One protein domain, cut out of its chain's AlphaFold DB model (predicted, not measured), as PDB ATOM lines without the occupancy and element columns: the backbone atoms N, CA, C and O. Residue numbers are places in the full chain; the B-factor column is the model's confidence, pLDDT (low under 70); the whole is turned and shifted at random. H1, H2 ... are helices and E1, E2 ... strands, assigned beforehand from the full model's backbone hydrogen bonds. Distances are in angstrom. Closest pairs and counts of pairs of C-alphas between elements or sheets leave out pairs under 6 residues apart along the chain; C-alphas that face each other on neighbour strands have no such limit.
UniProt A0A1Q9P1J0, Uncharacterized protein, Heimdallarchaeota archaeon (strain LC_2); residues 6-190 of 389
ATOM      1  N   SER A   6     106.227 125.575 154.091       84.56
ATOM      2  CA  SER A   6     106.604 126.749 153.307       84.56
ATOM      3  C   SER A   6     108.064 127.163 153.515       84.56
ATOM      4  O   SER A   6     108.764 127.362 152.525       84.56
ATOM      5  N   THR A   7     108.556 127.213 154.759       85.88
ATOM      6  CA  THR A   7     109.937 127.647 155.024       85.88
ATOM      7  C   THR A   7     110.952 126.648 154.484       85.88
ATOM      8  O   THR A   7     111.965 127.051 153.934       85.88
ATOM      9  N   THR A   8     110.657 125.346 154.547       87.44
ATOM     10  CA  THR A   8     111.568 124.308 154.032       87.44
ATOM     11  C   THR A   8     111.705 124.377 152.509       87.44
ATOM     12  O   THR A   8     112.819 124.332 151.990       87.44
ATOM     13  N   PHE A   9     110.587 124.525 151.785       89.44
ATOM     14  CA  PHE A   9     110.612 124.705 150.328       89.44
ATOM     15  C   PHE A   9     111.347 125.988 149.934       89.44
ATOM     16  O   PHE A   9     112.152 125.969 149.005       89.44
ATOM     17  N   LEU A  10     111.101 127.081 150.662       90.56
ATOM     18  CA  LEU A  10     111.759 128.359 150.420       90.56
ATOM     19  C   LEU A  10     113.276 128.252 150.626       90.56
ATOM     20  O   LEU A  10     114.027 128.674 149.754       90.56
ATOM     21  N   SER A  11     113.730 127.634 151.721       91.94
ATOM     22  CA  SER A  11     115.160 127.465 152.005       91.94
ATOM     23  C   SER A  11     115.873 126.647 150.932       91.94
ATOM     24  O   SER A  11     116.915 127.071 150.443       91.94
ATOM     25  N   ILE A  12     115.307 125.505 150.520       91.69
ATOM     26  CA  ILE A  12     115.891 124.675 149.452       91.69
ATOM     27  C   ILE A  12     115.954 125.467 148.137       91.69
ATOM     28  O   ILE A  12     116.972 125.431 147.450       91.69
ATOM     29  N   GLY A  13     114.894 126.213 147.808       91.44
ATOM     30  CA  GLY A  13     114.852 127.059 146.615       91.44
ATOM     31  C   GLY A  13     115.913 128.160 146.624       91.44
ATOM     32  O   GLY A  13     116.644 128.300 145.647       91.44
ATOM     33  N   ILE A  14     116.045 128.899 147.731       93.69
ATOM     34  CA  ILE A  14     117.049 129.964 147.878       93.69
ATOM     35  C   ILE A  14     118.461 129.391 147.754       93.69
ATOM     36  O   ILE A  14     119.251 129.913 146.973       93.69
ATOM     37  N   ILE A  15     118.770 128.305 148.473       93.81
ATOM     38  CA  ILE A  15     120.093 127.666 148.421       93.81
ATOM     39  C   ILE A  15     120.432 127.268 146.983       93.81
ATOM     40  O   ILE A  15     121.512 127.591 146.496       93.81
ATOM     41  N   GLY A  16     119.502 126.622 146.278       91.75
ATOM     42  CA  GLY A  16     119.718 126.205 144.897       91.75
ATOM     43  C   GLY A  16     119.950 127.361 143.923       91.75
ATOM     44  O   GLY A  16     120.849 127.285 143.085       91.75
ATOM     45  N   VAL A  17     119.188 128.451 144.054       93.62
ATOM     46  CA  VAL A  17     119.358 129.659 143.226       93.62
ATOM     47  C   VAL A  17     120.695 130.343 143.510       93.62
ATOM     48  O   VAL A  17     121.385 130.727 142.570       93.62
ATOM     49  N   VAL A  18     121.090 130.462 144.781       94.38
ATOM     50  CA  VAL A  18     122.381 131.052 145.166       94.38
ATOM     51  C   VAL A  18     123.537 130.225 144.609       94.38
ATOM     52  O   VAL A  18     124.433 130.782 143.982       94.38
ATOM     53  N   VAL A  19     123.499 128.898 144.763       93.25
ATOM     54  CA  VAL A  19     124.526 128.002 144.210       93.25
ATOM     55  C   VAL A  19     124.619 128.144 142.688       93.25
ATOM     56  O   VAL A  19     125.717 128.250 142.149       93.25
ATOM     57  N   ALA A  20     123.485 128.202 141.987       90.69
ATOM     58  CA  ALA A  20     123.476 128.413 140.545       90.69
ATOM     59  C   ALA A  20     124.060 129.774 140.137       90.69
ATOM     60  O   ALA A  20     124.844 129.842 139.195       90.69
ATOM     61  N   ALA A  21     123.724 130.846 140.858       91.75
ATOM     62  CA  ALA A  21     124.269 132.179 140.613       91.75
ATOM     63  C   ALA A  21     125.793 132.221 140.805       91.75
ATOM     64  O   ALA A  21     126.492 132.828 139.997       91.75
ATOM     65  N   LEU A  22     126.317 131.522 141.820       93.38
ATOM     66  CA  LEU A  22     127.761 131.386 142.031       93.38
ATOM     67  C   LEU A  22     128.447 130.663 140.863       93.38
ATOM     68  O   LEU A  22     129.512 131.090 140.427       93.38
ATOM     69  N   TYR A  23     127.831 129.611 140.311       93.62
ATOM     70  CA  TYR A  23     128.363 128.936 139.121       93.62
ATOM     71  C   TYR A  23     128.302 129.807 137.861       93.62
ATOM     72  O   TYR A  23     129.240 129.773 137.066       93.62
ATOM     73  N   PHE A  24     127.242 130.605 137.687       92.69
ATOM     74  CA  PHE A  24     127.162 131.577 136.592       92.69
ATOM     75  C   PHE A  24     128.247 132.651 136.700       92.69
ATOM     76  O   PHE A  24     128.839 133.000 135.688       92.69
ATOM     77  N   GLY A  25     128.543 133.132 137.910       92.44
ATOM     78  CA  GLY A  25     129.612 134.107 138.143       92.44
ATOM     79  C   GLY A  25     131.028 133.574 137.889       92.44
ATOM     80  O   GLY A  25     131.958 134.367 137.825       92.44
ATOM     81  N   ASN A  26     131.190 132.255 137.741       93.31
ATOM     82  CA  ASN A  26     132.460 131.594 137.434       93.31
ATOM     83  C   ASN A  26     132.484 131.009 136.006       93.31
ATOM     84  O   ASN A  26     133.152 130.003 135.765       93.31
ATOM     85  N   ASP A  27     131.664 131.554 135.098       91.69
ATOM     86  CA  ASP A  27     131.517 131.132 133.694       91.69
ATOM     87  C   ASP A  27     131.193 129.638 133.482       91.69
ATOM     88  O   ASP A  27     131.279 129.104 132.375       91.69
ATOM     89  N   ASN A  28     130.743 128.934 134.526       91.00
ATOM     90  CA  ASN A  28     130.443 127.506 134.483       91.00
ATOM     91  C   ASN A  28     128.935 127.279 134.323       91.00
ATOM     92  O   ASN A  28     128.246 126.745 135.202       91.00
ATOM     93  N   SER A  29     128.417 127.716 133.174       89.81
ATOM     94  CA  SER A  29     126.985 127.696 132.857       89.81
ATOM     95  C   SER A  29     126.377 126.294 132.965       89.81
ATOM     96  O   SER A  29     125.314 126.145 133.561       89.81
ATOM     97  N   SER A  30     127.061 125.244 132.494       88.38
ATOM     98  CA  SER A  30     126.583 123.855 132.600       88.38
ATOM     99  C   SER A  30     126.372 123.413 134.051       88.38
ATOM    100  O   SER A  30     125.359 122.782 134.360       88.38
ATOM    101  N   SER A  31     127.280 123.780 134.961       88.56
ATOM    102  CA  SER A  31     127.146 123.444 136.388       88.56
ATOM    103  C   SER A  31     126.049 124.263 137.067       88.56
ATOM    104  O   SER A  31     125.303 123.724 137.885       88.56
ATOM    105  N   ALA A  32     125.885 125.534 136.683       90.31
ATOM    106  CA  ALA A  32     124.785 126.375 137.158       90.31
ATOM    107  C   ALA A  32     123.425 125.776 136.778       90.31
ATOM    108  O   ALA A  32     122.535 125.604 137.613       90.31
ATOM    109  N   PHE A  33     123.300 125.387 135.512       88.81
ATOM    110  CA  PHE A  33     122.142 124.710 134.956       88.81
ATOM    111  C   PHE A  33     121.852 123.393 135.689       88.81
ATOM    112  O   PHE A  33     120.722 123.167 136.133       88.81
ATOM    113  N   PHE A  34     122.864 122.551 135.896       88.50
ATOM    114  CA  PHE A  34     122.714 121.310 136.655       88.50
ATOM    115  C   PHE A  34     122.210 121.558 138.086       88.50
ATOM    116  O   PHE A  34     121.259 120.909 138.527       88.50
ATOM    117  N   ALA A  35     122.790 122.533 138.791       90.19
ATOM    118  CA  ALA A  35     122.382 122.890 140.147       90.19
ATOM    119  C   ALA A  35     120.914 123.351 140.211       90.19
ATOM    120  O   ALA A  35     120.167 122.917 141.095       90.19
ATOM    121  N   LEU A  36     120.464 124.164 139.245       90.38
ATOM    122  CA  LEU A  36     119.054 124.559 139.135       90.38
ATOM    123  C   LEU A  36     118.146 123.350 138.917       90.38
ATOM    124  O   LEU A  36     117.130 123.219 139.601       90.38
ATOM    125  N   PHE A  37     118.519 122.446 138.010       90.75
ATOM    126  CA  PHE A  37     117.741 121.239 137.749       90.75
ATOM    127  C   PHE A  37     117.604 120.365 138.997       90.75
ATOM    128  O   PHE A  37     116.487 120.010 139.364       90.75
ATOM    129  N   VAL A  38     118.707 120.070 139.692       90.06
ATOM    130  CA  VAL A  38     118.689 119.268 140.927       90.06
ATOM    131  C   VAL A  38     117.827 119.932 142.001       90.06
ATOM    132  O   VAL A  38     117.071 119.254 142.701       90.06
ATOM    133  N   THR A  39     117.876 121.260 142.099       91.44
ATOM    134  CA  THR A  39     117.042 122.021 143.036       91.44
ATOM    135  C   THR A  39     115.560 121.854 142.709       91.44
ATOM    136  O   THR A  39     114.775 121.456 143.574       91.44
ATOM    137  N   VAL A  40     115.171 122.096 141.453       89.25
ATOM    138  CA  VAL A  40     113.784 121.942 140.991       89.25
ATOM    139  C   VAL A  40     113.316 120.498 141.163       89.25
ATOM    140  O   VAL A  40     112.231 120.273 141.698       89.25
ATOM    141  N   TYR A  41     114.145 119.519 140.794       90.94
ATOM    142  CA  TYR A  41     113.878 118.092 140.969       90.94
ATOM    143  C   TYR A  41     113.602 117.749 142.433       90.94
ATOM    144  O   TYR A  41     112.637 117.049 142.743       90.94
ATOM    145  N   THR A  42     114.427 118.262 143.348       89.44
ATOM    146  CA  THR A  42     114.312 117.992 144.784       89.44
ATOM    147  C   THR A  42     113.044 118.615 145.362       89.44
ATOM    148  O   THR A  42     112.286 117.934 146.056       89.44
ATOM    149  N   LEU A  43     112.763 119.881 145.036       90.56
ATOM    150  CA  LEU A  43     111.540 120.575 145.453       90.56
ATOM    151  C   LEU A  43     110.293 119.857 144.938       90.56
ATOM    152  O   LEU A  43     109.353 119.606 145.696       90.56
ATOM    153  N   ALA A  44     110.297 119.486 143.660       88.25
ATOM    154  CA  ALA A  44     109.194 118.796 143.019       88.25
ATOM    155  C   ALA A  44     108.984 117.402 143.637       88.25
ATOM    156  O   ALA A  44     107.865 117.068 144.026       88.25
ATOM    157  N   SER A  45     110.050 116.625 143.834       88.00
ATOM    158  CA  SER A  45     109.987 115.312 144.486       88.00
ATOM    159  C   SER A  45     109.467 115.412 145.920       88.00
ATOM    160  O   SER A  45     108.560 114.674 146.303       88.00
ATOM    161  N   LEU A  46     109.966 116.366 146.713       88.88
ATOM    162  CA  LEU A  46     109.485 116.598 148.076       88.88
ATOM    163  C   LEU A  46     107.996 116.968 148.081       88.88
ATOM    164  O   LEU A  46     107.219 116.403 148.853       88.88
ATOM    165  N   ARG A  47     107.578 117.876 147.190       87.44
ATOM    166  CA  ARG A  47     106.171 118.263 147.018       87.44
ATOM    167  C   ARG A  47     105.311 117.055 146.661       87.44
ATOM    168  O   ARG A  47     104.283 116.846 147.305       87.44
ATOM    169  N   PHE A  48     105.765 116.237 145.714       87.31
ATOM    170  CA  PHE A  48     105.108 114.999 145.312       87.31
ATOM    171  C   PHE A  48     104.934 114.046 146.498       87.31
ATOM    172  O   PHE A  48     103.829 113.569 146.733       87.31
ATOM    173  N   PHE A  49     105.982 113.798 147.290       88.12
ATOM    174  CA  PHE A  49     105.902 112.904 148.450       88.12
ATOM    175  C   PHE A  49     104.974 113.433 149.547       88.12
ATOM    176  O   PHE A  49     104.233 112.650 150.150       88.12
ATOM    177  N   LEU A  50     104.992 114.742 149.814       85.75
ATOM    178  CA  LEU A  50     104.099 115.354 150.798       85.75
ATOM    179  C   LEU A  50     102.636 115.238 150.374       85.75
ATOM    180  O   LEU A  50     101.805 114.834 151.191       85.75
ATOM    181  N   GLU A  51     102.333 115.542 149.113       82.44
ATOM    182  CA  GLU A  51     100.989 115.372 148.562       82.44
ATOM    183  C   GLU A  51     100.597 113.894 148.542       82.44
ATOM    184  O   GLU A  51      99.541 113.522 149.043       82.44
ATOM    185  N   TRP A  52     101.471 112.999 148.090       84.00
ATOM    186  CA  TRP A  52     101.206 111.561 148.090       84.00
ATOM    187  C   TRP A  52     100.858 111.040 149.489       84.00
ATOM    188  O   TRP A  52      99.879 110.311 149.672       84.00
ATOM    189  N   LYS A  53     101.633 111.437 150.508       84.81
ATOM    190  CA  LYS A  53     101.379 111.085 151.911       84.81
ATOM    191  C   LYS A  53     100.043 111.648 152.390       84.81
ATOM    192  O   LYS A  53      99.295 110.941 153.066       84.81
ATOM    193  N   TYR A  54      99.749 112.895 152.036       80.12
ATOM    194  CA  TYR A  54      98.494 113.554 152.362       80.12
ATOM    195  C   TYR A  54      97.293 112.822 151.746       80.12
ATOM    196  O   TYR A  54      96.378 112.434 152.472       80.12
ATOM    197  N   TYR A  55      97.327 112.531 150.447       77.06
ATOM    198  CA  TYR A  55      96.269 111.801 149.750       77.06
ATOM    199  C   TYR A  55      96.098 110.377 150.297       77.06
ATOM    200  O   TYR A  55      94.971 109.936 150.537       77.06
ATOM    201  N   ARG A  56      97.203 109.671 150.580       79.62
ATOM    202  CA  ARG A  56      97.170 108.322 151.170       79.62
ATOM    203  C   ARG A  56      96.517 108.316 152.552       79.62
ATOM    204  O   ARG A  56      95.719 107.423 152.827       79.62
ATOM    205  N   ARG A  57      96.823 109.303 153.403       75.94
ATOM    206  CA  ARG A  57      96.207 109.448 154.735       75.94
ATOM    207  C   ARG A  57      94.695 109.641 154.632       75.94
ATOM    208  O   ARG A  57      93.935 109.041 155.387       75.94
ATOM    209  N   HIS A  58      94.254 110.424 153.658       67.31
ATOM    210  CA  HIS A  58      92.844 110.753 153.510       67.31
ATOM    211  C   HIS A  58      92.046 109.759 152.660       67.31
ATOM    212  O   HIS A  58      90.826 109.877 152.591       67.31
ATOM    213  N   ARG A  59      92.704 108.751 152.063       68.00
ATOM    214  CA  ARG A  59      92.124 107.859 151.037       68.00
ATOM    215  C   ARG A  59      91.515 108.633 149.862       68.00
ATOM    216  O   ARG A  59      90.629 108.134 149.174       68.00
ATOM    217  N   ALA A  60      92.009 109.845 149.639       67.75
ATOM    218  CA  ALA A  60      91.581 110.700 148.555       67.75
ATOM    219  C   ALA A  60      92.012 110.085 147.222       67.75
ATOM    220  O   ALA A  60      93.048 109.416 147.138       67.75
ATOM    221  N   ILE A  61      91.238 110.325 146.166       67.25
ATOM    222  CA  ILE A  61      91.619 109.877 144.829       67.25
ATOM    223  C   ILE A  61      92.926 110.594 144.473       67.25
ATOM    224  O   ILE A  61      92.936 111.813 144.329       67.25
ATOM    225  N   LEU A  62      94.016 109.841 144.298       63.62
ATOM    226  CA  LEU A  62      95.346 110.314 143.860       63.62
ATOM    227  C   LEU A  62      95.335 110.843 142.408       63.62
ATOM    228  O   LEU A  62      96.365 110.960 141.755       63.62
ATOM    229  N   ALA A  63      94.148 111.157 141.900       61.50
ATOM    230  CA  ALA A  63      93.857 111.508 140.537       61.50
ATOM    231  C   ALA A  63      94.101 112.992 140.237       61.50
ATOM    232  O   ALA A  63      93.339 113.555 139.460       61.50
ATOM    233  N   SER A  64      95.086 113.644 140.856       75.31
ATOM    234  CA  SER A  64      95.291 115.082 140.651       75.31
ATOM    235  C   SER A  64      96.128 115.379 139.406       75.31
ATOM    236  O   SER A  64      97.046 114.632 139.065       75.31
ATOM    237  N   LEU A  65      95.836 116.497 138.736       78.50
ATOM    238  CA  LEU A  65      96.669 117.020 137.648       78.50
ATOM    239  C   LEU A  65      98.122 117.230 138.070       78.50
ATOM    240  O   LEU A  65      99.031 116.994 137.279       78.50
ATOM    241  N   GLU A  66      98.341 117.602 139.327       81.44
ATOM    242  CA  GLU A  66      99.676 117.807 139.882       81.44
ATOM    243  C   GLU A  66     100.500 116.514 139.866       81.44
ATOM    244  O   GLU A  66     101.666 116.547 139.487       81.44
ATOM    245  N   PHE A  67      99.897 115.362 140.185       82.88
ATOM    246  CA  PHE A  67     100.600 114.074 140.178       82.88
ATOM    247  C   PHE A  67     101.015 113.605 138.778       82.88
ATOM    248  O   PHE A  67     101.919 112.781 138.667       82.88
ATOM    249  N   VAL A  68     100.381 114.122 137.722       82.31
ATOM    250  CA  VAL A  68     100.738 113.826 136.325       82.31
ATOM    251  C   VAL A  68     101.732 114.856 135.789       82.31
ATOM    252  O   VAL A  68     102.764 114.488 135.233       82.31
ATOM    253  N   LEU A  69     101.447 116.148 135.979       84.50
ATOM    254  CA  LEU A  69     102.264 117.228 135.425       84.50
ATOM    255  C   LEU A  69     103.636 117.335 136.083       84.50
ATOM    256  O   LEU A  69     104.597 117.670 135.403       84.50
ATOM    257  N   LEU A  70     103.747 117.070 137.384       85.75
ATOM    258  CA  LEU A  70     104.994 117.303 138.105       85.75
ATOM    259  C   LEU A  70     106.101 116.304 137.711       85.75
ATOM    260  O   LEU A  70     107.175 116.765 137.325       85.75
ATOM    261  N   PRO A  71     105.877 114.973 137.700       85.38
ATOM    262  CA  PRO A  71     106.872 114.030 137.177       85.38
ATOM    263  C   PRO A  71     107.201 114.285 135.702       85.38
ATOM    264  O   PRO A  71     108.335 114.093 135.277       85.38
ATOM    265  N   PHE A  72     106.225 114.757 134.924       83.69
ATOM    266  CA  PHE A  72     106.441 115.110 133.528       83.69
ATOM    267  C   PHE A  72     107.320 116.350 133.343       83.69
ATOM    268  O   PHE A  72     108.241 116.330 132.534       83.69
ATOM    269  N   ALA A  73     107.066 117.422 134.093       86.31
ATOM    270  CA  ALA A  73     107.887 118.626 134.044       86.31
ATOM    271  C   ALA A  73     109.342 118.300 134.411       86.31
ATOM    272  O   ALA A  73     110.268 118.802 133.772       86.31
ATOM    273  N   ILE A  74     109.545 117.398 135.378       88.12
ATOM    274  CA  ILE A  74     110.863 116.847 135.712       88.12
ATOM    275  C   ILE A  74     111.476 116.089 134.523       88.12
ATOM    276  O   ILE A  74     112.648 116.288 134.229       88.12
ATOM    277  N   LEU A  75     110.707 115.251 133.822       85.44
ATOM    278  CA  LEU A  75     111.183 114.516 132.640       85.44
ATOM    279  C   LEU A  75     111.612 115.454 131.505       85.44
ATOM    280  O   LEU A  75     112.730 115.338 131.010       85.44
ATOM    281  N   VAL A  76     110.757 116.406 131.121       85.56
ATOM    282  CA  VAL A  76     111.047 117.369 130.043       85.56
ATOM    283  C   VAL A  76     112.238 118.248 130.389       85.56
ATOM    284  O   VAL A  76     113.131 118.418 129.561       85.56
ATOM    285  N   SER A  77     112.269 118.789 131.611       86.62
ATOM    286  CA  SER A  77     113.418 119.573 132.063       86.62
ATOM    287  C   SER A  77     114.673 118.710 132.085       86.62
ATOM    288  O   SER A  77     115.662 119.107 131.498       86.62
ATOM    289  N   GLY A  78     114.635 117.496 132.632       86.38
ATOM    290  CA  GLY A  78     115.788 116.596 132.650       86.38
ATOM    291  C   GLY A  78     116.334 116.290 131.256       86.38
ATOM    292  O   GLY A  78     117.543 116.350 131.059       86.38
ATOM    293  N   MET A  79     115.469 116.053 130.268       83.31
ATOM    294  CA  MET A  79     115.894 115.872 128.875       83.31
ATOM    295  C   MET A  79     116.517 117.135 128.281       83.31
ATOM    296  O   MET A  79     117.589 117.076 127.681       83.31
ATOM    297  N   TYR A  80     115.874 118.288 128.468       86.69
ATOM    298  CA  TYR A  80     116.412 119.568 128.011       86.69
ATOM    299  C   TYR A  80     117.779 119.866 128.644       86.69
ATOM    300  O   TYR A  80     118.711 120.300 127.974       86.69
ATOM    301  N   MET A  81     117.925 119.571 129.933       86.44
ATOM    302  CA  MET A  81     119.155 119.782 130.689       86.44
ATOM    303  C   MET A  81     120.244 118.783 130.302       86.44
ATOM    304  O   MET A  81     121.397 119.175 130.176       86.44
ATOM    305  N   SER A  82     119.884 117.524 130.045       84.25
ATOM    306  CA  SER A  82     120.794 116.504 129.506       84.25
ATOM    307  C   SER A  82     121.400 116.934 128.169       84.25
ATOM    308  O   SER A  82     122.571 116.674 127.910       84.25
ATOM    309  N   PHE A  83     120.632 117.653 127.347       83.31
ATOM    310  CA  PHE A  83     121.130 118.239 126.107       83.31
ATOM    311  C   PHE A  83     122.123 119.387 126.349       83.31
ATOM    312  O   PHE A  83     123.179 119.419 125.722       83.31
ATOM    313  N   GLN A  84     121.813 120.306 127.268       84.19
ATOM    314  CA  GLN A  84     122.687 121.448 127.577       84.19
ATOM    315  C   GLN A  84     123.985 121.031 128.284       84.19
ATOM    316  O   GLN A  84     125.041 121.635 128.096       84.19
ATOM    317  N   ILE A  85     123.922 119.986 129.109       81.00
ATOM    318  CA  ILE A  85     125.038 119.479 129.906       81.00
ATOM    319  C   ILE A  85     125.648 118.302 129.143       81.00
ATOM    320  O   ILE A  85     125.464 117.134 129.480       81.00
ATOM    321  N   ASN A  86     126.377 118.615 128.074       70.88
ATOM    322  CA  ASN A  86     127.008 117.631 127.189       70.88
ATOM    323  C   ASN A  86     128.158 116.832 127.860       70.88
ATOM    324  O   ASN A  86     128.864 116.092 127.185       70.88
ATOM    325  N   THR A  87     128.394 117.002 129.168       60.62
ATOM    326  CA  THR A  87     129.622 116.583 129.869       60.62
ATOM    327  C   THR A  87     129.508 115.280 130.667       60.62
ATOM    328  O   THR A  87     130.526 114.781 131.136       60.62
ATOM    329  N   THR A  88     128.315 114.696 130.826       63.16
ATOM    330  CA  THR A  88     128.098 113.511 131.688       63.16
ATOM    331  C   THR A  88     127.476 112.328 130.946       63.16
ATOM    332  O   THR A  88     126.527 111.697 131.421       63.16
ATOM    333  N   VAL A  89     127.996 112.017 129.758       69.88
ATOM    334  CA  VAL A  89     127.621 110.800 129.025       69.88
ATOM    335  C   VAL A  89     128.295 109.600 129.698       69.88
ATOM    336  O   VAL A  89     129.517 109.518 129.740       69.88
ATOM    337  N   ILE A  90     127.502 108.683 130.263       73.94
ATOM    338  CA  ILE A  90     128.007 107.460 130.917       73.94
ATOM    339  C   ILE A  90     128.265 106.373 129.867       73.94
ATOM    340  O   ILE A  90     129.243 105.636 129.950       73.94
ATOM    341  N   VAL A  91     127.367 106.270 128.886       75.25
ATOM    342  CA  VAL A  91     127.449 105.316 127.776       75.25
ATOM    343  C   VAL A  91     127.114 106.059 126.490       75.25
ATOM    344  O   VAL A  91     126.036 106.649 126.388       75.25
ATOM    345  N   GLU A  92     128.031 106.012 125.527       72.81
ATOM    346  CA  GLU A  92     127.840 106.494 124.159       72.81
ATOM    347  C   GLU A  92     127.866 105.289 123.216       72.81
ATOM    348  O   GLU A  92     128.784 104.470 123.261       72.81
ATOM    349  N   GLY A  93     126.835 105.151 122.388       73.31
ATOM    350  CA  GLY A  93     126.752 104.101 121.380       73.31
ATOM    351  C   GLY A  93     126.242 104.665 120.065       73.31
ATOM    352  O   GLY A  93     125.390 105.548 120.055       73.31
ATOM    353  N   ASN A  94     126.738 104.145 118.946       72.00
ATOM    354  CA  ASN A  94     126.213 104.498 117.631       72.00
ATOM    355  C   ASN A  94     125.111 103.512 117.254       72.00
ATOM    356  O   ASN A  94     125.326 102.299 117.251       72.00
ATOM    357  N   LEU A  95     123.936 104.035 116.930       66.31
ATOM    358  CA  LEU A  95     122.810 103.259 116.445       66.31
ATOM    359  C   LEU A  95     122.534 103.663 114.999       66.31
ATOM    360  O   LEU A  95     122.107 104.783 114.713       66.31
ATOM    361  N   LEU A  96     122.793 102.737 114.081       62.47
ATOM    362  CA  LEU A  96     122.422 102.859 112.674       62.47
ATOM    363  C   LEU A  96     120.926 102.564 112.546       62.47
ATOM    364  O   LEU A  96     120.521 101.432 112.290       62.47
ATOM    365  N   LEU A  97     120.095 103.571 112.796       60.50
ATOM    366  CA  LEU A  97     118.650 103.477 112.632       60.50
ATOM    367  C   LEU A  97     118.187 104.548 111.632       60.50
ATOM    368  O   LEU A  97     118.187 105.736 111.925       60.50
ATOM    369  N   PHE A  98     117.793 104.076 110.445       51.28
ATOM    370  CA  PHE A  98     117.050 104.761 109.374       51.28
ATOM    371  C   PHE A  98     117.700 105.908 108.568       51.28
ATOM    372  O   PHE A  98     117.114 106.280 107.553       51.28
ATOM    373  N   THR A  99     118.895 106.408 108.894       56.41
ATOM    374  CA  THR A  99     119.601 107.429 108.079       56.41
ATOM    375  C   THR A  99     121.116 107.201 108.038       56.41
ATOM    376  O   THR A  99     121.670 106.641 108.981       56.41
ATOM    377  N   GLU A 100     121.797 107.632 106.961       67.75
ATOM    378  CA  GLU A 100     123.274 107.579 106.841       67.75
ATOM    379  C   GLU A 100     123.992 108.384 107.939       67.75
ATOM    380  O   GLU A 100     125.138 108.097 108.280       67.75
ATOM    381  N   GLU A 101     123.306 109.349 108.554       70.50
ATOM    382  CA  GLU A 101     123.794 110.026 109.749       70.50
ATOM    383  C   GLU A 101     123.588 109.134 110.981       70.50
ATOM    384  O   GLU A 101     122.462 108.849 111.397       70.50
ATOM    385  N   SER A 102     124.698 108.673 111.564       64.62
ATOM    386  CA  SER A 102     124.704 107.816 112.748       64.62
ATOM    387  C   SER A 102     124.041 108.526 113.930       64.62
ATOM    388  O   SER A 102     124.613 109.449 114.516       64.62
ATOM    389  N   SER A 103     122.849 108.071 114.314       69.69
ATOM    390  CA  SER A 103     122.207 108.532 115.540       69.69
ATOM    391  C   SER A 103     122.981 108.012 116.755       69.69
ATOM    392  O   SER A 103     123.338 106.832 116.827       69.69
ATOM    393  N   ARG A 104     123.280 108.892 117.713       70.75
ATOM    394  CA  ARG A 104     123.982 108.516 118.945       70.75
ATOM    395  C   ARG A 104     122.966 108.182 120.029       70.75
ATOM    396  O   ARG A 104     122.118 109.010 120.365       70.75
ATOM    397  N   ILE A 105     123.066 106.977 120.581       73.94
ATOM    398  CA  ILE A 105     122.429 106.619 121.845       73.94
ATOM    399  C   ILE A 105     123.285 107.195 122.966       73.94
ATOM    400  O   ILE A 105     124.489 106.940 123.029       73.94
ATOM    401  N   PHE A 106     122.647 107.911 123.884       73.25
ATOM    402  CA  PHE A 106     123.280 108.391 125.106       73.25
ATOM    403  C   PHE A 106     122.470 107.963 126.321       73.25
ATOM    404  O   PHE A 106     121.238 108.036 126.348       73.25
ATOM    405  N   ILE A 107     123.191 107.549 127.357       78.75
ATOM    406  CA  ILE A 107     122.660 107.433 128.712       78.75
ATOM    407  C   ILE A 107     123.424 108.438 129.568       78.75
ATOM    408  O   ILE A 107     124.620 108.278 129.816       78.75
ATOM    409  N   ASN A 108     122.733 109.492 129.996       80.19
ATOM    410  CA  ASN A 108     123.271 110.491 130.913       80.19
ATOM    411  C   ASN A 108     122.881 110.126 132.358       80.19
ATOM    412  O   ASN A 108     121.824 109.539 132.607       80.19
ATOM    413  N   LEU A 109     123.711 110.515 133.327       81.81
ATOM    414  CA  LEU A 109     123.379 110.479 134.752       81.81
ATOM    415  C   LEU A 109     122.031 111.160 135.040       81.81
ATOM    416  O   LEU A 109     121.234 110.637 135.819       81.81
ATOM    417  N   ILE A 110     121.742 112.281 134.366       84.44
ATOM    418  CA  ILE A 110     120.442 112.958 134.473       84.44
ATOM    419  C   ILE A 110     119.322 112.004 134.061       84.44
ATOM    420  O   ILE A 110     118.371 111.837 134.820       84.44
ATOM    421  N   SER A 111     119.461 111.305 132.934       81.75
ATOM    422  CA  SER A 111     118.469 110.338 132.458       81.75
ATOM    423  C   SER A 111     118.208 109.243 133.506       81.75
ATOM    424  O   SER A 111     117.052 108.918 133.770       81.75
ATOM    425  N   LEU A 112     119.232 108.736 134.205       83.50
ATOM    426  CA  LEU A 112     119.038 107.752 135.286       83.50
ATOM    427  C   LEU A 112     118.177 108.292 136.440       83.50
ATOM    428  O   LEU A 112     117.316 107.575 136.958       83.50
ATOM    429  N   THR A 113     118.335 109.568 136.811       84.44
ATOM    430  CA  THR A 113     117.487 110.207 137.841       84.44
ATOM    431  C   THR A 113     116.021 110.356 137.418       84.44
ATOM    432  O   THR A 113     115.147 110.579 138.263       84.44
ATOM    433  N   LEU A 114     115.725 110.182 136.125       84.62
ATOM    434  CA  LEU A 114     114.377 110.216 135.566       84.62
ATOM    435  C   LEU A 114     113.651 108.860 135.621       84.62
ATOM    436  O   LEU A 114     112.440 108.808 135.398       84.62
ATOM    437  N   ILE A 115     114.329 107.767 135.987       86.81
ATOM    438  CA  ILE A 115     113.692 106.446 136.130       86.81
ATOM    439  C   ILE A 115     112.604 106.449 137.226       86.81
ATOM    440  O   ILE A 115     111.483 106.015 136.942       86.81
ATOM    441  N   PRO A 116     112.845 106.952 138.458       87.62
ATOM    442  CA  PRO A 116     111.806 107.004 139.487       87.62
ATOM    443  C   PRO A 116     110.526 107.759 139.077       87.62
ATOM    444  O   PRO A 116     109.446 107.175 139.229       87.62
ATOM    445  N   PRO A 117     110.575 109.000 138.537       82.19
ATOM    446  CA  PRO A 117     109.360 109.684 138.101       82.19
ATOM    447  C   PRO A 117     108.647 108.937 136.969       82.19
ATOM    448  O   PRO A 117     107.418 108.913 136.959       82.19
ATOM    449  N   LEU A 118     109.377 108.255 136.080       80.75
ATOM    450  CA  LEU A 118     108.789 107.424 135.028       80.75
ATOM    451  C   LEU A 118     108.007 106.229 135.596       80.75
ATOM    452  O   LEU A 118     106.856 106.016 135.212       80.75
ATOM    453  N   ILE A 119     108.576 105.498 136.561       86.44
ATOM    454  CA  ILE A 119     107.895 104.377 137.239       86.44
ATOM    455  C   ILE A 119     106.630 104.866 137.954       86.44
ATOM    456  O   ILE A 119     105.567 104.239 137.876       86.44
ATOM    457  N   VAL A 120     106.732 105.996 138.657       85.12
ATOM    458  CA  VAL A 120     105.604 106.618 139.357       85.12
ATOM    459  C   VAL A 120     104.496 106.988 138.376       85.12
ATOM    460  O   VAL A 120     103.335 106.632 138.604       85.12
ATOM    461  N   LEU A 121     104.852 107.652 137.276       80.56
ATOM    462  CA  LEU A 121     103.911 108.070 136.248       80.56
ATOM    463  C   LEU A 121     103.228 106.843 135.630       80.56
ATOM    464  O   LEU A 121     102.001 106.795 135.578       80.56
ATOM    465  N   GLN A 122     103.981 105.798 135.275       82.19
ATOM    466  CA  GLN A 122     103.443 104.545 134.735       82.19
ATOM    467  C   GLN A 122     102.466 103.855 135.700       82.19
ATOM    468  O   GLN A 122     101.411 103.355 135.299       82.19
ATOM    469  N   ARG A 123     102.780 103.848 136.996       85.38
ATOM    470  CA  ARG A 123     101.890 103.281 138.010       85.38
ATOM    471  C   ARG A 123     100.607 104.095 138.156       85.38
ATOM    472  O   ARG A 123      99.525 103.513 138.260       85.38
ATOM    473  N   LEU A 124     100.714 105.422 138.149       80.31
ATOM    474  CA  LEU A 124      99.562 106.321 138.148       80.31
ATOM    475  C   LEU A 124      98.683 106.066 136.919       80.31
ATOM    476  O   LEU A 124      97.488 105.820 137.070       80.31
ATOM    477  N   PHE A 125      99.279 106.013 135.727       76.25
ATOM    478  CA  PHE A 125      98.613 105.662 134.472       76.25
ATOM    479  C   PHE A 125      97.823 104.363 134.562       76.25
ATOM    480  O   PHE A 125      96.643 104.316 134.210       76.25
ATOM    481  N   PHE A 126      98.460 103.307 135.064       82.06
ATOM    482  CA  PHE A 126      97.802 102.027 135.262       82.06
ATOM    483  C   PHE A 126      96.557 102.169 136.151       82.06
ATOM    484  O   PHE A 126      95.497 101.636 135.817       82.06
ATOM    485  N   PHE A 127      96.637 102.926 137.250       77.00
ATOM    486  CA  PHE A 127      95.482 103.166 138.120       77.00
ATOM    487  C   PHE A 127      94.374 103.983 137.446       77.00
ATOM    488  O   PHE A 127      93.205 103.615 137.576       77.00
ATOM    489  N   TYR A 128      94.718 105.022 136.679       73.31
ATOM    490  CA  TYR A 128      93.738 105.818 135.933       73.31
ATOM    491  C   TYR A 128      92.994 104.984 134.885       73.31
ATOM    492  O   TYR A 128      91.767 105.046 134.788       73.31
ATOM    493  N   HIS A 129      93.716 104.184 134.099       72.69
ATOM    494  CA  HIS A 129      93.123 103.472 132.967       72.69
ATOM    495  C   HIS A 129      92.523 102.108 133.326       72.69
ATOM    496  O   HIS A 129      91.633 101.630 132.623       72.69
ATOM    497  N   SER A 130      92.917 101.503 134.453       72.62
ATOM    498  CA  SER A 130      92.313 100.258 134.966       72.62
ATOM    499  C   SER A 130      90.866 100.413 135.457       72.62
ATOM    500  O   SER A 130      90.302  99.460 135.988       72.62
ATOM    501  N   LYS A 131      90.234 101.582 135.256       65.69
ATOM    502  CA  LYS A 131      88.861 101.913 135.686       65.69
ATOM    503  C   LYS A 131      88.657 101.844 137.201       65.69
ATOM    504  O   LYS A 131      87.525 101.801 137.662       65.69
ATOM    505  N   ARG A 132      89.740 101.850 137.983       65.75
ATOM    506  CA  ARG A 132      89.652 101.911 139.444       65.75
ATOM    507  C   ARG A 132      89.163 103.279 139.922       65.75
ATOM    508  O   ARG A 132      88.620 103.369 141.018       65.75
ATOM    509  N   TRP A 133      89.357 104.321 139.110       67.56
ATOM    510  CA  TRP A 133      88.889 105.679 139.367       67.56
ATOM    511  C   TRP A 133      87.904 106.120 138.278       67.56
ATOM    512  O   TRP A 133      88.199 106.039 137.083       67.56
ATOM    513  N   ASP A 134      86.731 106.595 138.699       63.44
ATOM    514  CA  ASP A 134      85.649 107.026 137.799       63.44
ATOM    515  C   ASP A 134      85.885 108.407 137.170       63.44
ATOM    516  O   ASP A 134      85.179 108.802 136.240       63.44
ATOM    517  N   GLY A 135      86.885 109.143 137.651       71.12
ATOM    518  CA  GLY A 135      87.187 110.489 137.195       71.12
ATOM    519  C   GLY A 135      88.589 110.952 137.568       71.12
ATOM    520  O   GLY A 135      89.358 110.256 138.230       71.12
ATOM    521  N   PHE A 136      88.900 112.155 137.108       75.75
ATOM    522  CA  PHE A 136      90.144 112.869 137.325       75.75
ATOM    523  C   PHE A 136      89.876 114.090 138.203       75.75
ATOM    524  O   PHE A 136      88.958 114.847 137.913       75.75
ATOM    525  N   ALA A 137      90.635 114.284 139.276       73.44
ATOM    526  CA  ALA A 137      90.446 115.421 140.164       73.44
ATOM    527  C   ALA A 137      91.315 116.606 139.714       73.44
ATOM    528  O   ALA A 137      92.526 116.480 139.562       73.44
ATOM    529  N   MET A 138      90.740 117.791 139.550       76.38
ATOM    530  CA  MET A 138      91.497 119.022 139.318       76.38
ATOM    531  C   MET A 138      91.058 120.047 140.353       76.38
ATOM    532  O   MET A 138      89.870 120.296 140.501       76.38
ATOM    533  N   ARG A 139      92.010 120.592 141.125       74.88
ATOM    534  CA  ARG A 139      91.718 121.517 142.238       74.88
ATOM    535  C   ARG A 139      90.632 120.999 143.198       74.88
ATOM    536  O   ARG A 139      89.789 121.756 143.650       74.88
ATOM    537  N   ARG A 140      90.680 119.699 143.522       68.56
ATOM    538  CA  ARG A 140      89.709 118.980 144.381       68.56
ATOM    539  C   ARG A 140      88.315 118.767 143.771       68.56
ATOM    540  O   ARG A 140      87.520 118.048 144.365       68.56
ATOM    541  N   GLU A 141      88.045 119.264 142.569       69.81
ATOM    542  CA  GLU A 141      86.823 118.954 141.824       69.81
ATOM    543  C   GLU A 141      87.008 117.690 140.980       69.81
ATOM    544  O   GLU A 141      88.030 117.523 140.312       69.81
ATOM    545  N   LEU A 142      86.027 116.784 140.995       71.50
ATOM    546  CA  LEU A 142      86.079 115.536 140.237       71.50
ATOM    547  C   LEU A 142      85.491 115.720 138.831       71.50
ATOM    548  O   LEU A 142      84.283 115.842 138.649       71.50
ATOM    549  N   TYR A 143      86.342 115.635 137.816       76.00
ATOM    550  CA  TYR A 143      85.960 115.625 136.410       76.00
ATOM    551  C   TYR A 143      85.783 114.186 135.934       76.00
ATOM    552  O   TYR A 143      86.731 113.409 135.841       76.00
ATOM    553  N   ARG A 144      84.559 113.817 135.554       74.06
ATOM    554  CA  ARG A 144      84.203 112.450 135.121       74.06
ATOM    555  C   ARG A 144      84.730 112.067 133.725       74.06
ATOM    556  O   ARG A 144      84.327 111.063 133.144       74.06
ATOM    557  N   SER A 145      85.616 112.880 133.147       78.50
ATOM    558  CA  SER A 145      86.105 112.710 131.781       78.50
ATOM    559  C   SER A 145      87.435 111.964 131.739       78.50
ATOM    560  O   SER A 145      88.479 112.485 132.125       78.50
ATOM    561  N   ARG A 146      87.422 110.766 131.146       73.81
ATOM    562  CA  ARG A 146      88.639 109.994 130.824       73.81
ATOM    563  C   ARG A 146      89.461 110.597 129.681       73.81
ATOM    564  O   ARG A 146      90.580 110.151 129.433       73.81
ATOM    565  N   LYS A 147      88.901 111.581 128.968       81.62
ATOM    566  CA  LYS A 147      89.570 112.250 127.848       81.62
ATOM    567  C   LYS A 147      90.639 113.225 128.329       81.62
ATOM    568  O   LYS A 147      91.622 113.399 127.627       81.62
ATOM    569  N   VAL A 148      90.472 113.821 129.513       82.06
ATOM    570  CA  VAL A 148      91.413 114.824 130.036       82.06
ATOM    571  C   VAL A 148      92.778 114.204 130.354       82.06
ATOM    572  O   VAL A 148      93.755 114.664 129.768       82.06
ATOM    573  N   PRO A 149      92.884 113.121 131.160       78.25
ATOM    574  CA  PRO A 149      94.173 112.466 131.380       78.25
ATOM    575  C   PRO A 149      94.791 111.986 130.071       78.25
ATOM    576  O   PRO A 149      95.976 112.178 129.853       78.25
ATOM    577  N   TYR A 150      93.993 111.401 129.174       82.94
ATOM    578  CA  TYR A 150      94.488 110.970 127.869       82.94
ATOM    579  C   TYR A 150      95.116 112.118 127.082       82.94
ATOM    580  O   TYR A 150      96.262 112.009 126.677       82.94
ATOM    581  N   LEU A 151      94.387 113.225 126.914       87.00
ATOM    582  CA  LEU A 151      94.840 114.382 126.152       87.00
ATOM    583  C   LEU A 151      96.126 114.965 126.733       87.00
ATOM    584  O   LEU A 151      97.064 115.195 125.977       87.00
ATOM    585  N   ILE A 152      96.183 115.140 128.058       84.06
ATOM    586  CA  ILE A 152      97.399 115.590 128.741       84.06
ATOM    587  C   ILE A 152      98.542 114.664 128.352       84.06
ATOM    588  O   ILE A 152      99.513 115.118 127.768       84.06
ATOM    589  N   ASN A 153      98.387 113.362 128.567       81.81
ATOM    590  CA  ASN A 153      99.438 112.383 128.327       81.81
ATOM    591  C   ASN A 153      99.857 112.253 126.858       81.81
ATOM    592  O   ASN A 153     101.031 112.028 126.587       81.81
ATOM    593  N   SER A 154      98.933 112.430 125.916       87.75
ATOM    594  CA  SER A 154      99.251 112.506 124.488       87.75
ATOM    595  C   SER A 154     100.104 113.731 124.171       87.75
ATOM    596  O   SER A 154     101.092 113.607 123.452       87.75
ATOM    597  N   ILE A 155      99.764 114.896 124.738       89.12
ATOM    598  CA  ILE A 155     100.586 116.109 124.620       89.12
ATOM    599  C   ILE A 155     101.975 115.840 125.210       89.12
ATOM    600  O   ILE A 155     102.970 116.140 124.563       89.12
ATOM    601  N   LEU A 156     102.044 115.195 126.380       84.31
ATOM    602  CA  LEU A 156     103.305 114.851 127.038       84.31
ATOM    603  C   LEU A 156     104.202 113.966 126.160       84.31
ATOM    604  O   LEU A 156     105.369 114.287 125.940       84.31
ATOM    605  N   ALA A 157     103.661 112.861 125.646       87.12
ATOM    606  CA  ALA A 157     104.402 111.939 124.794       87.12
ATOM    607  C   ALA A 157     104.866 112.618 123.497       87.12
ATOM    608  O   ALA A 157     106.012 112.435 123.087       87.12
ATOM    609  N   PHE A 158     104.010 113.448 122.893       90.12
ATOM    610  CA  PHE A 158     104.352 114.198 121.689       90.12
ATOM    611  C   PHE A 158     105.459 115.227 121.942       90.12
ATOM    612  O   PHE A 158     106.374 115.335 121.134       90.12
ATOM    613  N   SER A 159     105.436 115.940 123.074       87.81
ATOM    614  CA  SER A 159     106.502 116.878 123.443       87.81
ATOM    615  C   SER A 159     107.855 116.185 123.620       87.81
ATOM    616  O   SER A 159     108.860 116.701 123.143       87.81
ATOM    617  N   LEU A 160     107.893 115.013 124.264       85.69
ATOM    618  CA  LEU A 160     109.138 114.247 124.438       85.69
ATOM    619  C   LEU A 160     109.666 113.723 123.100       85.69
ATOM    620  O   LEU A 160     110.862 113.806 122.833       85.69
ATOM    621  N   PHE A 161     108.769 113.231 122.245       87.31
ATOM    622  CA  PHE A 161     109.113 112.802 120.893       87.31
ATOM    623  C   PHE A 161     109.658 113.964 120.051       87.31
ATOM    624  O   PHE A 161     110.714 113.836 119.439       87.31
ATOM    625  N   TYR A 162     108.984 115.116 120.076       89.69
ATOM    626  CA  TYR A 162     109.407 116.326 119.372       89.69
ATOM    627  C   TYR A 162     110.782 116.816 119.840       89.69
ATOM    628  O   TYR A 162     111.625 117.134 119.008       89.69
ATOM    629  N   LEU A 163     111.038 116.828 121.153       86.69
ATOM    630  CA  LEU A 163     112.348 117.194 121.700       86.69
ATOM    631  C   LEU A 163     113.451 116.231 121.247       86.69
ATOM    632  O   LEU A 163     114.516 116.691 120.849       86.69
ATOM    633  N   GLY A 164     113.189 114.920 121.256       82.69
ATOM    634  CA  GLY A 164     114.148 113.923 120.769       82.69
ATOM    635  C   GLY A 164     114.477 114.095 119.282       82.69
ATOM    636  O   GLY A 164     115.647 114.047 118.902       82.69
ATOM    637  N   LEU A 165     113.462 114.370 118.452       85.50
ATOM    638  CA  LEU A 165     113.655 114.669 117.030       85.50
ATOM    639  C   LEU A 165     114.464 115.951 116.818       85.50
ATOM    640  O   LEU A 165     115.428 115.938 116.061       85.50
ATOM    641  N   PHE A 166     114.098 117.040 117.501       86.88
ATOM    642  CA  PHE A 166     114.766 118.337 117.366       86.88
ATOM    643  C   PHE A 166     116.251 118.275 117.746       86.88
ATOM    644  O   PHE A 166     117.073 118.992 117.185       86.88
ATOM    645  N   GLN A 167     116.607 117.415 118.700       82.69
ATOM    646  CA  GLN A 167     117.979 117.294 119.185       82.69
ATOM    647  C   GLN A 167     118.837 116.310 118.370       82.69
ATOM    648  O   GLN A 167     120.023 116.186 118.671       82.69
ATOM    649  N   HIS A 168     118.268 115.592 117.387       80.88
ATOM    650  CA  HIS A 168     118.919 114.470 116.679       80.88
ATOM    651  C   HIS A 168     119.566 113.448 117.630       80.88
ATOM    652  O   HIS A 168     120.590 112.824 117.347       80.88
ATOM    653  N   ARG A 169     118.970 113.308 118.812       76.81
ATOM    654  CA  ARG A 169     119.548 112.630 119.963       76.81
ATOM    655  C   ARG A 169     118.455 111.760 120.579       76.81
ATOM    656  O   ARG A 169     117.482 112.261 121.136       76.81
ATOM    657  N   PHE A 170     118.646 110.442 120.506       77.38
ATOM    658  CA  PHE A 170     117.750 109.466 121.122       77.38
ATOM    659  C   PHE A 170     118.172 109.133 122.559       77.38
ATOM    660  O   PHE A 170     119.098 108.354 122.787       77.38
ATOM    661  N   ASP A 171     117.452 109.699 123.532       80.75
ATOM    662  CA  ASP A 171     117.532 109.268 124.932       80.75
ATOM    663  C   ASP A 171     116.714 107.981 125.111       80.75
ATOM    664  O   ASP A 171     115.494 107.967 124.906       80.75
ATOM    665  N   VAL A 172     117.376 106.902 125.535       84.25
ATOM    666  CA  VAL A 172     116.750 105.584 125.741       84.25
ATOM    667  C   VAL A 172     115.551 105.665 126.686       84.25
ATOM    668  O   VAL A 172     114.531 105.014 126.456       84.25
ATOM    669  N   ILE A 173     115.639 106.468 127.747       81.94
ATOM    670  CA  ILE A 173     114.603 106.557 128.780       81.94
ATOM    671  C   ILE A 173     113.377 107.294 128.244       81.94
ATOM    672  O   ILE A 173     112.244 106.864 128.480       81.94
ATOM    673  N   ALA A 174     113.586 108.349 127.458       80.50
ATOM    674  CA  ALA A 174     112.502 109.043 126.773       80.50
ATOM    675  C   ALA A 174     111.805 108.136 125.750       80.50
ATOM    676  O   ALA A 174     110.575 108.073 125.705       80.50
ATOM    677  N   SER A 175     112.576 107.375 124.969       84.50
ATOM    678  CA  SER A 175     112.032 106.410 124.012       84.50
ATOM    679  C   SER A 175     111.225 105.310 124.703       84.50
ATOM    680  O   SER A 175     110.109 105.011 124.274       84.50
ATOM    681  N   LEU A 176     111.726 104.754 125.812       86.00
ATOM    682  CA  LEU A 176     110.988 103.780 126.622       86.00
ATOM    683  C   LEU A 176     109.661 104.354 127.124       86.00
ATOM    684  O   LEU A 176     108.641 103.666 127.070       86.00
ATOM    685  N   PHE A 177     109.640 105.617 127.559       82.19
ATOM    686  CA  PHE A 177     108.401 106.278 127.959       82.19
ATOM    687  C   PHE A 177     107.385 106.346 126.814       82.19
ATOM    688  O   PHE A 177     106.226 105.969 127.001       82.19
ATOM    689  N   VAL A 178     107.810 106.789 125.626       85.25
ATOM    690  CA  VAL A 178     106.939 106.883 124.444       85.25
ATOM    691  C   VAL A 178     106.403 105.501 124.057       85.25
ATOM    692  O   VAL A 178     105.202 105.355 123.837       85.25
ATOM    693  N   ILE A 179     107.248 104.466 124.057       89.38
ATOM    694  CA  ILE A 179     106.837 103.082 123.770       89.38
ATOM    695  C   ILE A 179     105.792 102.600 124.785       89.38
ATOM    696  O   ILE A 179     104.738 102.088 124.402       89.38
ATOM    697  N   LEU A 180     106.042 102.792 126.082       85.06
ATOM    698  CA  LEU A 180     105.095 102.422 127.136       85.06
ATOM    699  C   LEU A 180     103.773 103.186 127.004       85.06
ATOM    700  O   LEU A 180     102.703 102.600 127.187       85.06
ATOM    701  N   TRP A 181     103.824 104.470 126.643       86.31
ATOM    702  CA  TRP A 181     102.639 105.274 126.361       86.31
ATOM    703  C   TRP A 181     101.845 104.725 125.165       86.31
ATOM    704  O   TRP A 181     100.622 104.605 125.269       86.31
ATOM    705  N   ILE A 182     102.507 104.316 124.075       88.56
ATOM    706  CA  ILE A 182     101.857 103.668 122.921       88.56
ATOM    707  C   ILE A 182     101.168 102.372 123.361       88.56
ATOM    708  O   ILE A 182      99.983 102.181 123.080       88.56
ATOM    709  N   ILE A 183     101.866 101.506 124.107       89.56
ATOM    710  CA  ILE A 183     101.319 100.233 124.608       89.56
ATOM    711  C   ILE A 183     100.078 100.480 125.473       89.56
ATOM    712  O   ILE A 183      99.047  99.822 125.302       89.56
ATOM    713  N   HIS A 184     100.143 101.439 126.398       82.81
ATOM    714  CA  HIS A 184      99.015 101.782 127.258       82.81
ATOM    715  C   HIS A 184      97.851 102.392 126.475       82.81
ATOM    716  O   HIS A 184      96.701 102.010 126.701       82.81
ATOM    717  N   THR A 185      98.135 103.279 125.524       84.31
ATOM    718  CA  THR A 185      97.129 103.869 124.638       84.31
ATOM    719  C   THR A 185      96.415 102.784 123.841       84.31
ATOM    720  O   THR A 185      95.184 102.712 123.844       84.31
ATOM    721  N   PHE A 186      97.169 101.866 123.242       88.12
ATOM    722  CA  PHE A 186      96.607 100.751 122.498       88.12
ATOM    723  C   PHE A 186      95.742  99.852 123.393       88.12
ATOM    724  O   PHE A 186      94.567  99.629 123.099       88.12
ATOM    725  N   LYS A 187      96.280  99.402 124.532       85.19
ATOM    726  CA  LYS A 187      95.591  98.502 125.471       85.19
ATOM    727  C   LYS A 187      94.299  99.098 126.030       85.19
ATOM    728  O   LYS A 187      93.292  98.398 126.136       85.19
ATOM    729  N   TYR A 188      94.321 100.363 126.436       80.62
ATOM    730  CA  TYR A 188      93.214 100.956 127.186       80.62
ATOM    731  C   TYR A 188      92.235 101.758 126.339       80.62
ATOM    732  O   TYR A 188      91.085 101.883 126.752       80.62
ATOM    733  N   TYR A 189      92.647 102.275 125.181       80.81
ATOM    734  CA  TYR A 189      91.778 103.074 124.318       80.81
ATOM    735  C   TYR A 189      91.384 102.305 123.071       80.81
ATOM    736  O   TYR A 189      90.192 102.091 122.865       80.81
ATOM    737  N   ILE A 190      92.353 101.813 122.301       84.56
ATOM    738  CA  ILE A 190      92.087 101.156 121.015       84.56
ATOM    739  C   ILE A 190      91.426  99.792 121.243       84.56
ATOM    740  O   ILE A 190      90.277  99.590 120.856       84.56
TER     741      ILE A 190
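AT A GLANCE: This is residues 6 to 190 of the 389 residues of an uncharacterized protein of Heimdallarchaeota archaeon (strain LC_2) (UniProt A0A1Q9P1J0). The domain is a flat slab of helices: H3, H5, H6 and H7 form an up-and-down bundle, each helix running against the one before it in the chain, and the helical hairpin of H1 and H2 widens the slab on one side, with H2 packed on H3. A small sheet of E1, E2 and E5 lies at one end of the bundle, and the short hairpin of E3 and E4 at the other. The 185 printed residues hold seven named helices and five named strands in the order H1 H2 H3 E1 E2 H4 H5 E3 E4 H6 E5 H7, and the class is mostly helix. The larger sheet is mixed, in the order E1, E2, E5; E3 and E4 are antiparallel. The whole is compact, with a radius of gyration of the C-alphas of 18.2 A and spans of 50 by 50 by 20 A.

IN THESE COORDINATES: E1 is residues 89 to 95, 15.4 A long, E2 residues 103 to 108, 15.5 A, and E5 residues 169 to 171. H3 is residues 65 to 84, 28.2 A, H4 residues 109 to 113, H5 residues 115 to 129, 21.0 A, H6 residues 147 to 166, 28.0 A, and H7 residues 172 to 190, 25.5 A. H7 ends with C-alpha 190 at (92.087, 101.156, 121.015). H1, residues 6 to 24, 26.9 A, begins with C-alpha 6 at (106.604, 126.749, 153.307). H2 is the longest helix, residues 29 to 58, 43.3 A. E3 is residues 136 to 138 and E4 residues 141 to 143.

HOW THE PARTS SIT: E1 and E2 form an antiparallel hairpin, with N 105 and O 93 at 2.8 A. E2 and E5 are parallel, the C-alphas of 105 and 170 facing each other at 5.5 A, with no N and O pair within hydrogen-bond range. H3, H4, H6 and H7 only graze this sheet. H3, the hub, touches H5 at Pro 71 and Pro 117, C-alphas 5.1 A apart, and H4 at Ser 82 and Ile 110, 6.1 A. H3 and H6 only just touch, with 3 pairs of C-alphas within 8 A, the closest Val 76 and Leu 160 at 6.7 A. H6 touches H7 at Ala 157 and Val 178, 5.7 A. H5 and H7 only just touch, with 3 such pairs, the closest His 129 and Tyr 188 at 6.3 A. H2 touches H3 at Tyr 41 and Ile 74, 6.2 A, opposite ways at a shallow tilt of 16 degrees. H1 touches H2 at Ala 20 and Ala 32, 4.2 A, and is apart from H3. In the hairpin of E3 and E4, N 136 and O 143 are 2.8 A apart. Every O i to N i+4 pair is within hydrogen-bond range in H1, H2, H4, H5, H6 and H7; in H3, 15 of 16 are.

THE WHOLE: The C-alphas of His 58 and Glu 100, the two farthest apart, are 55.8 A apart. The printed part has no cut, and no link is long. Its mean pLDDT is 81.6; 23 residues are under 70, among them residues 58 to 63 and 95 to 100.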